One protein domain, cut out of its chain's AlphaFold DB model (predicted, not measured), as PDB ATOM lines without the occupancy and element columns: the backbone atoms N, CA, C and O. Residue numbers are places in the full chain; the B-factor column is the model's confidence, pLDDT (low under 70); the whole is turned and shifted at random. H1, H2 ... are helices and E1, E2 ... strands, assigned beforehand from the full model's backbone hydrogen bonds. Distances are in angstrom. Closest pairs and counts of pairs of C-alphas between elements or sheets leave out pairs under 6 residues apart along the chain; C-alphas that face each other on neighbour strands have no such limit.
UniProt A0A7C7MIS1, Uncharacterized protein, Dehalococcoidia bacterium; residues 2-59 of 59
ATOM      1  N   ASP A   2     115.259 188.154 120.325       71.50
ATOM      2  CA  ASP A   2     114.999 187.503 119.040       71.50
ATOM      3  C   ASP A   2     115.702 186.147 118.965       71.50
ATOM      4  O   ASP A   2     116.921 186.067 118.834       71.50
ATOM      5  N   VAL A   3     114.918 185.072 119.025       71.31
ATOM      6  CA  VAL A   3     115.388 183.671 119.026       71.31
ATOM      7  C   VAL A   3     116.288 183.352 117.822       71.31
ATOM      8  O   VAL A   3     117.228 182.564 117.925       71.31
ATOM      9  N   ASN A   4     116.055 184.010 116.683       74.81
ATOM     10  CA  ASN A   4     116.866 183.839 115.475       74.81
ATOM     11  C   ASN A   4     118.312 184.325 115.654       74.81
ATOM     12  O   ASN A   4     119.232 183.691 115.144       74.81
ATOM     13  N   SER A   5     118.531 185.396 116.422       80.44
ATOM     14  CA  SER A   5     119.877 185.919 116.686       80.44
ATOM     15  C   SER A   5     120.703 184.940 117.527       80.44
ATOM     16  O   SER A   5     121.898 184.759 117.296       80.44
ATOM     17  N   GLU A   6     120.064 184.241 118.466       83.00
ATOM     18  CA  GLU A   6     120.739 183.282 119.339       83.00
ATOM     19  C   GLU A   6     121.168 182.011 118.585       83.00
ATOM     20  O   GLU A   6     122.277 181.506 118.782       83.00
ATOM     21  N   LEU A   7     120.349 181.544 117.635       82.75
ATOM     22  CA  LEU A   7     120.694 180.425 116.749       82.75
ATOM     23  C   LEU A   7     121.872 180.749 115.819       82.75
ATOM     24  O   LEU A   7     122.742 179.899 115.607       82.75
ATOM     25  N   GLU A   8     121.944 181.976 115.297       83.00
ATOM     26  CA  GLU A   8     123.087 182.434 114.495       83.00
ATOM     27  C   GLU A   8     124.377 182.490 115.319       83.00
ATOM     28  O   GLU A   8     125.454 182.115 114.846       83.00
ATOM     29  N   VAL A   9     124.272 182.902 116.583       88.50
ATOM     30  CA  VAL A   9     125.388 182.932 117.527       88.50
ATOM     31  C   VAL A   9     125.880 181.513 117.829       88.50
ATOM     32  O   VAL A   9     127.092 181.265 117.800       88.50
ATOM     33  N   LEU A  10     124.975 180.561 118.079       89.88
ATOM     34  CA  LEU A  10     125.298 179.160 118.373       89.88
ATOM     35  C   LEU A  10     125.984 178.448 117.202       89.88
ATOM     36  O   LEU A  10     127.021 177.823 117.419       89.88
ATOM     37  N   ASN A  11     125.482 178.622 115.979       93.56
ATOM     38  CA  ASN A  11     125.977 177.928 114.784       93.56
ATOM     39  C   ASN A  11     127.149 178.638 114.079       93.56
ATOM     40  O   ASN A  11     127.570 178.245 112.989       93.56
ATOM     41  N   CYS A  12     127.694 179.700 114.674       94.50
ATOM     42  CA  CYS A  12     128.748 180.485 114.050       94.50
ATOM     43  C   CYS A  12     130.103 179.756 114.025       94.50
ATOM     44  O   CYS A  12     130.711 179.502 115.069       94.50
ATOM     45  N   ILE A  13     130.651 179.553 112.823       96.00
ATOM     46  CA  ILE A  13     132.081 179.263 112.633       96.00
ATOM     47  C   ILE A  13     132.868 180.545 112.922       96.00
ATOM     48  O   ILE A  13     132.907 181.481 112.110       96.00
ATOM     49  N   CYS A  14     133.457 180.594 114.116       95.31
ATOM     50  CA  CYS A  14     134.010 181.819 114.668       95.31
ATOM     51  C   CYS A  14     135.355 182.198 114.034       95.31
ATOM     52  O   CYS A  14     136.298 181.412 114.023       95.31
ATOM     53  N   TYR A  15     135.436 183.443 113.562       96.69
ATOM     54  CA  TYR A  15     136.685 184.099 113.181       96.69
ATOM     55  C   TYR A  15     137.096 185.030 114.321       96.69
ATOM     56  O   TYR A  15     136.454 186.064 114.539       96.69
ATOM     57  N   TRP A  16     138.106 184.619 115.082       97.00
ATOM     58  CA  TRP A  16     138.517 185.282 116.315       97.00
ATOM     59  C   TRP A  16     139.486 186.423 116.035       97.00
ATOM     60  O   TRP A  16     140.527 186.222 115.417       97.00
ATOM     61  N   VAL A  17     139.145 187.611 116.525       97.44
ATOM     62  CA  VAL A  17     140.071 188.736 116.652       97.44
ATOM     63  C   VAL A  17     140.521 188.756 118.104       97.44
ATOM     64  O   VAL A  17     139.689 188.941 118.989       97.44
ATOM     65  N   ILE A  18     141.801 188.479 118.341       96.69
ATOM     66  CA  ILE A  18     142.390 188.427 119.682       96.69
ATOM     67  C   ILE A  18     142.889 189.830 120.027       96.69
ATOM     68  O   ILE A  18     143.588 190.448 119.227       96.69
ATOM     69  N   GLU A  19     142.457 190.337 121.176       95.81
ATOM     70  CA  GLU A  19     142.847 191.644 121.699       95.81
ATOM     71  C   GLU A  19     144.298 191.639 122.195       95.81
ATOM     72  O   GLU A  19     144.977 190.608 122.201       95.81
ATOM     73  N   GLU A  20     144.781 192.813 122.600       95.62
ATOM     74  CA  GLU A  20     146.129 192.956 123.133       95.62
ATOM     75  C   GLU A  20     146.354 192.047 124.358       95.62
ATOM     76  O   GLU A  20     145.430 191.812 125.148       95.62
ATOM     77  N   PRO A  21     147.580 191.527 124.545       94.31
ATOM     78  CA  PRO A  21     147.874 190.637 125.658       94.31
ATOM     79  C   PRO A  21     147.643 191.300 127.019       94.31
ATOM     80  O   PRO A  21     148.263 192.312 127.340       94.31
ATOM     81  N   SER A  22     146.833 190.662 127.868       90.75
ATOM     82  CA  SER A  22     146.629 191.054 129.269       90.75
ATOM     83  C   SER A  22     147.203 189.992 130.213       90.75
ATOM     84  O   SER A  22     146.507 189.412 131.049       90.75
ATOM     85  N   GLY A  23     148.500 189.718 130.064       92.00
ATOM     86  CA  GLY A  23     149.220 188.713 130.845       92.00
ATOM     87  C   GLY A  23     149.225 187.336 130.180       92.00
ATOM     88  O   GLY A  23     149.551 187.205 129.000       92.00
ATOM     89  N   SER A  24     148.900 186.288 130.942       92.94
ATOM     90  CA  SER A  24     148.963 184.889 130.484       92.94
ATOM     91  C   SER A  24     147.837 184.500 129.520       92.94
ATOM     92  O   SER A  24     147.934 183.478 128.835       92.94
ATOM     93  N   LYS A  25     146.787 185.322 129.450       95.44
ATOM     94  CA  LYS A  25     145.628 185.142 128.583       95.44
ATOM     95  C   LYS A  25     145.298 186.430 127.832       95.44
ATOM     96  O   LYS A  25     145.566 187.531 128.313       95.44
ATOM     97  N   SER A  26     144.660 186.265 126.684       96.50
ATOM     98  CA  SER A  26     144.067 187.333 125.882       96.50
ATOM     99  C   SER A  26     142.590 187.031 125.644       96.50
ATOM    100  O   SER A  26     142.187 185.866 125.566       96.50
ATOM    101  N   ILE A  27     141.772 188.072 125.519       97.56
ATOM    102  CA  ILE A  27     140.360 187.931 125.156       97.56
ATOM    103  C   ILE A  27     140.261 187.996 123.636       97.56
ATOM    104  O   ILE A  27     140.835 188.872 123.002       97.56
ATOM    105  N   GLY A  28     139.539 187.058 123.034       97.06
ATOM    106  CA  GLY A  28     139.201 187.109 121.621       97.06
ATOM    107  C   GLY A  28     137.713 187.304 121.415       97.06
ATOM    108  O   GLY A  28     136.897 186.663 122.080       97.06
ATOM    109  N   ARG A  29     137.358 188.150 120.447       97.31
ATOM    110  CA  ARG A  29     135.979 188.392 120.024       97.31
ATOM    111  C   ARG A  29     135.756 187.900 118.601       97.31
ATOM    112  O   ARG A  29     136.539 188.181 117.693       97.31
ATOM    113  N   CYS A  30     134.677 187.155 118.384       97.06
ATOM    114  CA  CYS A  30     134.307 186.717 117.047       97.06
ATOM    115  C   CYS A  30     133.808 187.911 116.227       97.06
ATOM    116  O   CYS A  30     132.825 188.552 116.597       97.06
ATOM    117  N   LYS A  31     134.421 188.162 115.066       95.44
ATOM    118  CA  LYS A  31     134.027 189.263 114.167       95.44
ATOM    119  C   LYS A  31     132.608 189.111 113.598       95.44
ATOM    120  O   LYS A  31     132.026 190.088 113.149       95.44
ATOM    121  N   LYS A  32     132.072 187.885 113.585       94.12
ATOM    122  CA  LYS A  32     130.763 187.560 113.001       94.12
ATOM    123  C   LYS A  32     129.644 187.606 114.040       94.12
ATOM    124  O   LYS A  32     128.726 188.399 113.904       94.12
ATOM    125  N   CYS A  33     129.729 186.771 115.075       94.69
ATOM    126  CA  CYS A  33     128.661 186.629 116.072       94.69
ATOM    127  C   CYS A  33     128.912 187.388 117.380       94.69
ATOM    128  O   CYS A  33     128.061 187.385 118.262       94.69
ATOM    129  N   GLY A  34     130.090 187.987 117.558       94.31
ATOM    130  CA  GLY A  34     130.405 188.773 118.748       94.31
ATOM    131  C   GLY A  34     130.702 187.977 120.022       94.31
ATOM    132  O   GLY A  34     131.033 188.618 121.018       94.31
ATOM    133  N   LYS A  35     130.638 186.633 120.006       95.25
ATOM    134  CA  LYS A  35     131.061 185.773 121.132       95.25
ATOM    135  C   LYS A  35     132.461 186.141 121.610       95.25
ATOM    136  O   LYS A  35     133.309 186.498 120.791       95.25
ATOM    137  N   THR A  36     132.709 185.973 122.904       96.38
ATOM    138  CA  THR A  36     134.033 186.123 123.515       96.38
ATOM    139  C   THR A  36     134.589 184.768 123.954       96.38
ATOM    140  O   THR A  36     133.836 183.846 124.274       96.38
ATOM    141  N   LYS A  37     135.915 184.625 123.922       95.44
ATOM    142  CA  LYS A  37     136.642 183.439 124.392       95.44
ATOM    143  C   LYS A  37     138.026 183.847 124.899       95.44
ATOM    144  O   LYS A  37     138.643 184.733 124.319       95.44
ATOM    145  N   GLU A  38     138.521 183.191 125.946       96.44
ATOM    146  CA  GLU A  38     139.905 183.356 126.409       96.44
ATOM    147  C   GLU A  38     140.876 182.479 125.604       96.44
ATOM    148  O   GLU A  38     140.595 181.313 125.308       96.44
ATOM    149  N   PHE A  39     142.041 183.038 125.294       94.50
ATOM    150  CA  PHE A  39     143.152 182.374 124.618       94.50
ATOM    151  C   PHE A  39     144.395 182.467 125.498       94.50
ATOM    152  O   PHE A  39     144.698 183.540 126.008       94.50
ATOM    153  N   TYR A  40     145.114 181.361 125.679       93.62
ATOM    154  CA  TYR A  40     146.402 181.377 126.372       93.62
ATOM    155  C   TYR A  40     147.490 181.922 125.446       93.62
ATOM    156  O   TYR A  40     147.538 181.574 124.268       93.62
ATOM    157  N   ASN A  41     148.381 182.745 125.998       92.19
ATOM    158  CA  ASN A  41     149.498 183.349 125.262       92.19
ATOM    159  C   ASN A  41     150.750 182.459 125.230       92.19
ATOM    160  O   ASN A  41     151.830 182.904 124.850       92.19
ATOM    161  N   TYR A  42     150.615 181.206 125.649       87.62
ATOM    162  CA  TYR A  42     151.663 180.202 125.629       87.62
ATOM    163  C   TYR A  42     151.088 178.890 125.105       87.62
ATOM    164  O   TYR A  42     149.913 178.579 125.294       87.62
ATOM    165  N   THR A  43     151.936 178.125 124.432       78.69
ATOM    166  CA  THR A  43     151.660 176.738 124.067       78.69
ATOM    167  C   THR A  43     152.183 175.833 125.174       78.69
ATOM    168  O   THR A  43     153.232 176.135 125.746       78.69
ATOM    169  N   ASP A  44     151.509 174.717 125.459       73.00
ATOM    170  CA  ASP A  44     152.095 173.690 126.321       73.00
ATOM    171  C   ASP A  44     153.449 173.255 125.743       73.00
ATOM    172  O   ASP A  44     153.593 172.992 124.545       73.00
ATOM    173  N   THR A  45     154.472 173.216 126.594       61.16
ATOM    174  CA  THR A  45     155.860 172.922 126.202       61.16
ATOM    175  C   THR A  45     156.033 171.517 125.618       61.16
ATOM    176  O   THR A  45     157.035 171.247 124.965       61.16
ATOM    177  N   SER A  46     155.042 170.638 125.789       63.09
ATOM    178  CA  SER A  46     154.999 169.276 125.251       63.09
ATOM    179  C   SER A  46     154.707 169.192 123.749       63.09
ATOM    180  O   SER A  46     154.913 168.136 123.160       63.09
ATOM    181  N   VAL A  47     154.262 170.276 123.102       60.84
ATOM    182  CA  VAL A  47     153.891 170.251 121.672       60.84
ATOM    183  C   VAL A  47     155.113 170.070 120.753       60.84
ATOM    184  O   VAL A  47     154.973 169.583 119.634       60.84
ATOM    185  N   TRP A  48     156.319 170.399 121.231       60.78
ATOM    186  CA  TRP A  48     157.577 170.232 120.486       60.78
ATOM    187  C   TRP A  48     158.443 169.069 120.980       60.78
ATOM    188  O   TRP A  48     159.382 168.677 120.288       60.78
ATOM    189  N   SER A  49     158.115 168.472 122.129       58.12
ATOM    190  CA  SER A  49     158.806 167.297 122.671       58.12
ATOM    191  C   SER A  49     158.335 166.016 121.983       58.12
ATOM    192  O   SER A  49     157.902 165.066 122.628       58.12
ATOM    193  N   THR A  50     158.416 165.971 120.653       58.81
ATOM    194  CA  THR A  50     158.584 164.676 119.992       58.81
ATOM    195  C   THR A  50     160.058 164.344 120.151       58.81
ATOM    196  O   THR A  50     160.883 164.726 119.324       58.81
ATOM    197  N   GLU A  51     160.410 163.723 121.277       59.50
ATOM    198  CA  GLU A  51     161.709 163.077 121.417       59.50
ATOM    199  C   GLU A  51     161.780 161.991 120.342       59.50
ATOM    200  O   GLU A  51     161.295 160.871 120.522       59.50
ATOM    201  N   TYR A  52     162.337 162.341 119.182       57.38
ATOM    202  CA  TYR A  52     162.853 161.364 118.241       57.38
ATOM    203  C   TYR A  52     163.974 160.628 118.969       57.38
ATOM    204  O   TYR A  52     165.134 161.033 118.928       57.38
ATOM    205  N   ASN A  53     163.608 159.558 119.667       59.97
ATOM    206  CA  ASN A  53     164.536 158.523 120.073       59.97
ATOM    207  C   ASN A  53     165.020 157.866 118.775       59.97
ATOM    208  O   ASN A  53     164.422 156.910 118.281       59.97
ATOM    209  N   TYR A  54     166.050 158.455 118.163       54.41
ATOM    210  CA  TYR A  54     166.893 157.746 117.214       54.41
ATOM    211  C   TYR A  54     167.570 156.653 118.039       54.41
ATOM    212  O   TYR A  54     168.541 156.915 118.742       54.41
ATOM    213  N   ASP A  55     166.989 155.458 118.019       61.00
ATOM    214  CA  ASP A  55     167.622 154.260 118.552       61.00
ATOM    215  C   ASP A  55     168.821 153.950 117.646       61.00
ATOM    216  O   ASP A  55     168.717 153.286 116.613       61.00
ATOM    217  N   SER A  56     169.952 154.583 117.948       68.12
ATOM    218  CA  SER A  56     171.240 154.217 117.388       68.12
ATOM    219  C   SER A  56     171.833 153.122 118.265       68.12
ATOM    220  O   SER A  56     172.206 153.407 119.399       68.12
ATOM    221  N   GLU A  57     171.978 151.936 117.664       58.66
ATOM    222  CA  GLU A  57     172.576 150.688 118.175       58.66
ATOM    223  C   GLU A  57     171.537 149.709 118.756       58.66
ATOM    224  O   GLU A  57     171.021 149.868 119.849       58.66
ATOM    225  N   THR A  58     171.242 148.578 118.110       48.59
ATOM    226  CA  THR A  58     172.250 147.530 117.887       48.59
ATOM    227  C   THR A  58     171.868 146.602 116.722       48.59
ATOM    228  O   THR A  58     170.704 146.247 116.546       48.59
ATOM    229  N   ILE A  59     172.897 146.252 115.945       47.28
ATOM    230  CA  ILE A  59     172.985 145.152 114.966       47.28
ATOM    231  C   ILE A  59     172.564 143.813 115.584       47.28
ATOM    232  O   ILE A  59     172.919 143.581 116.761       47.28
TER     233      ILE A  59
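AT A GLANCE: This is residues 2 to 59 of the 59 residues of an uncharacterized protein of Dehalococcoidia bacterium (UniProt A0A7C7MIS1). This model has little regular structure: a small sheet of three strands, with the short helix H1 off one end and a long tail, residues 43 to 59, that sticks out at the other end and stands free. The strands follow one another as a meander, E1 E2 E3, each the antiparallel neighbour of the one before. The printed part has 58 residues, 22 of them in named elements, H1 E1 E2 E3, of mixed class. It is extended, with a radius of gyration of the C-alphas of 20.2 A and spans of 72 by 28 by 12 A.

IN THESE COORDINATES: H1, residues 3 to 10, begins at C-alpha 3 (115.388, 183.671, 119.026) and is 10.9 A long. E1 is residues 16 to 18, 6.0 A. E2 is residues 25 to 30, 16.2 A. E3, residues 36 to 40, measures 13.6 A and ends at C-alpha 40 (146.402, 181.377, 126.372).

HOW THE PARTS SIT: H1 is not on the sheet and is apart from E2 and E3; its O i to N i+4 pairs are each within hydrogen-bond range. E1 and E2 form an antiparallel hairpin, with N 17 and O 29 at 2.9 A. E2 and E3 form another, with N 26 and O 39 at 2.8 A.

THE WHOLE: The C-alphas of Asp 2 and Ile 59, the two farthest apart, are 71.9 A apart. The printed part has no cut, and no link is long. Residues 45 to 59 have pLDDT under 70.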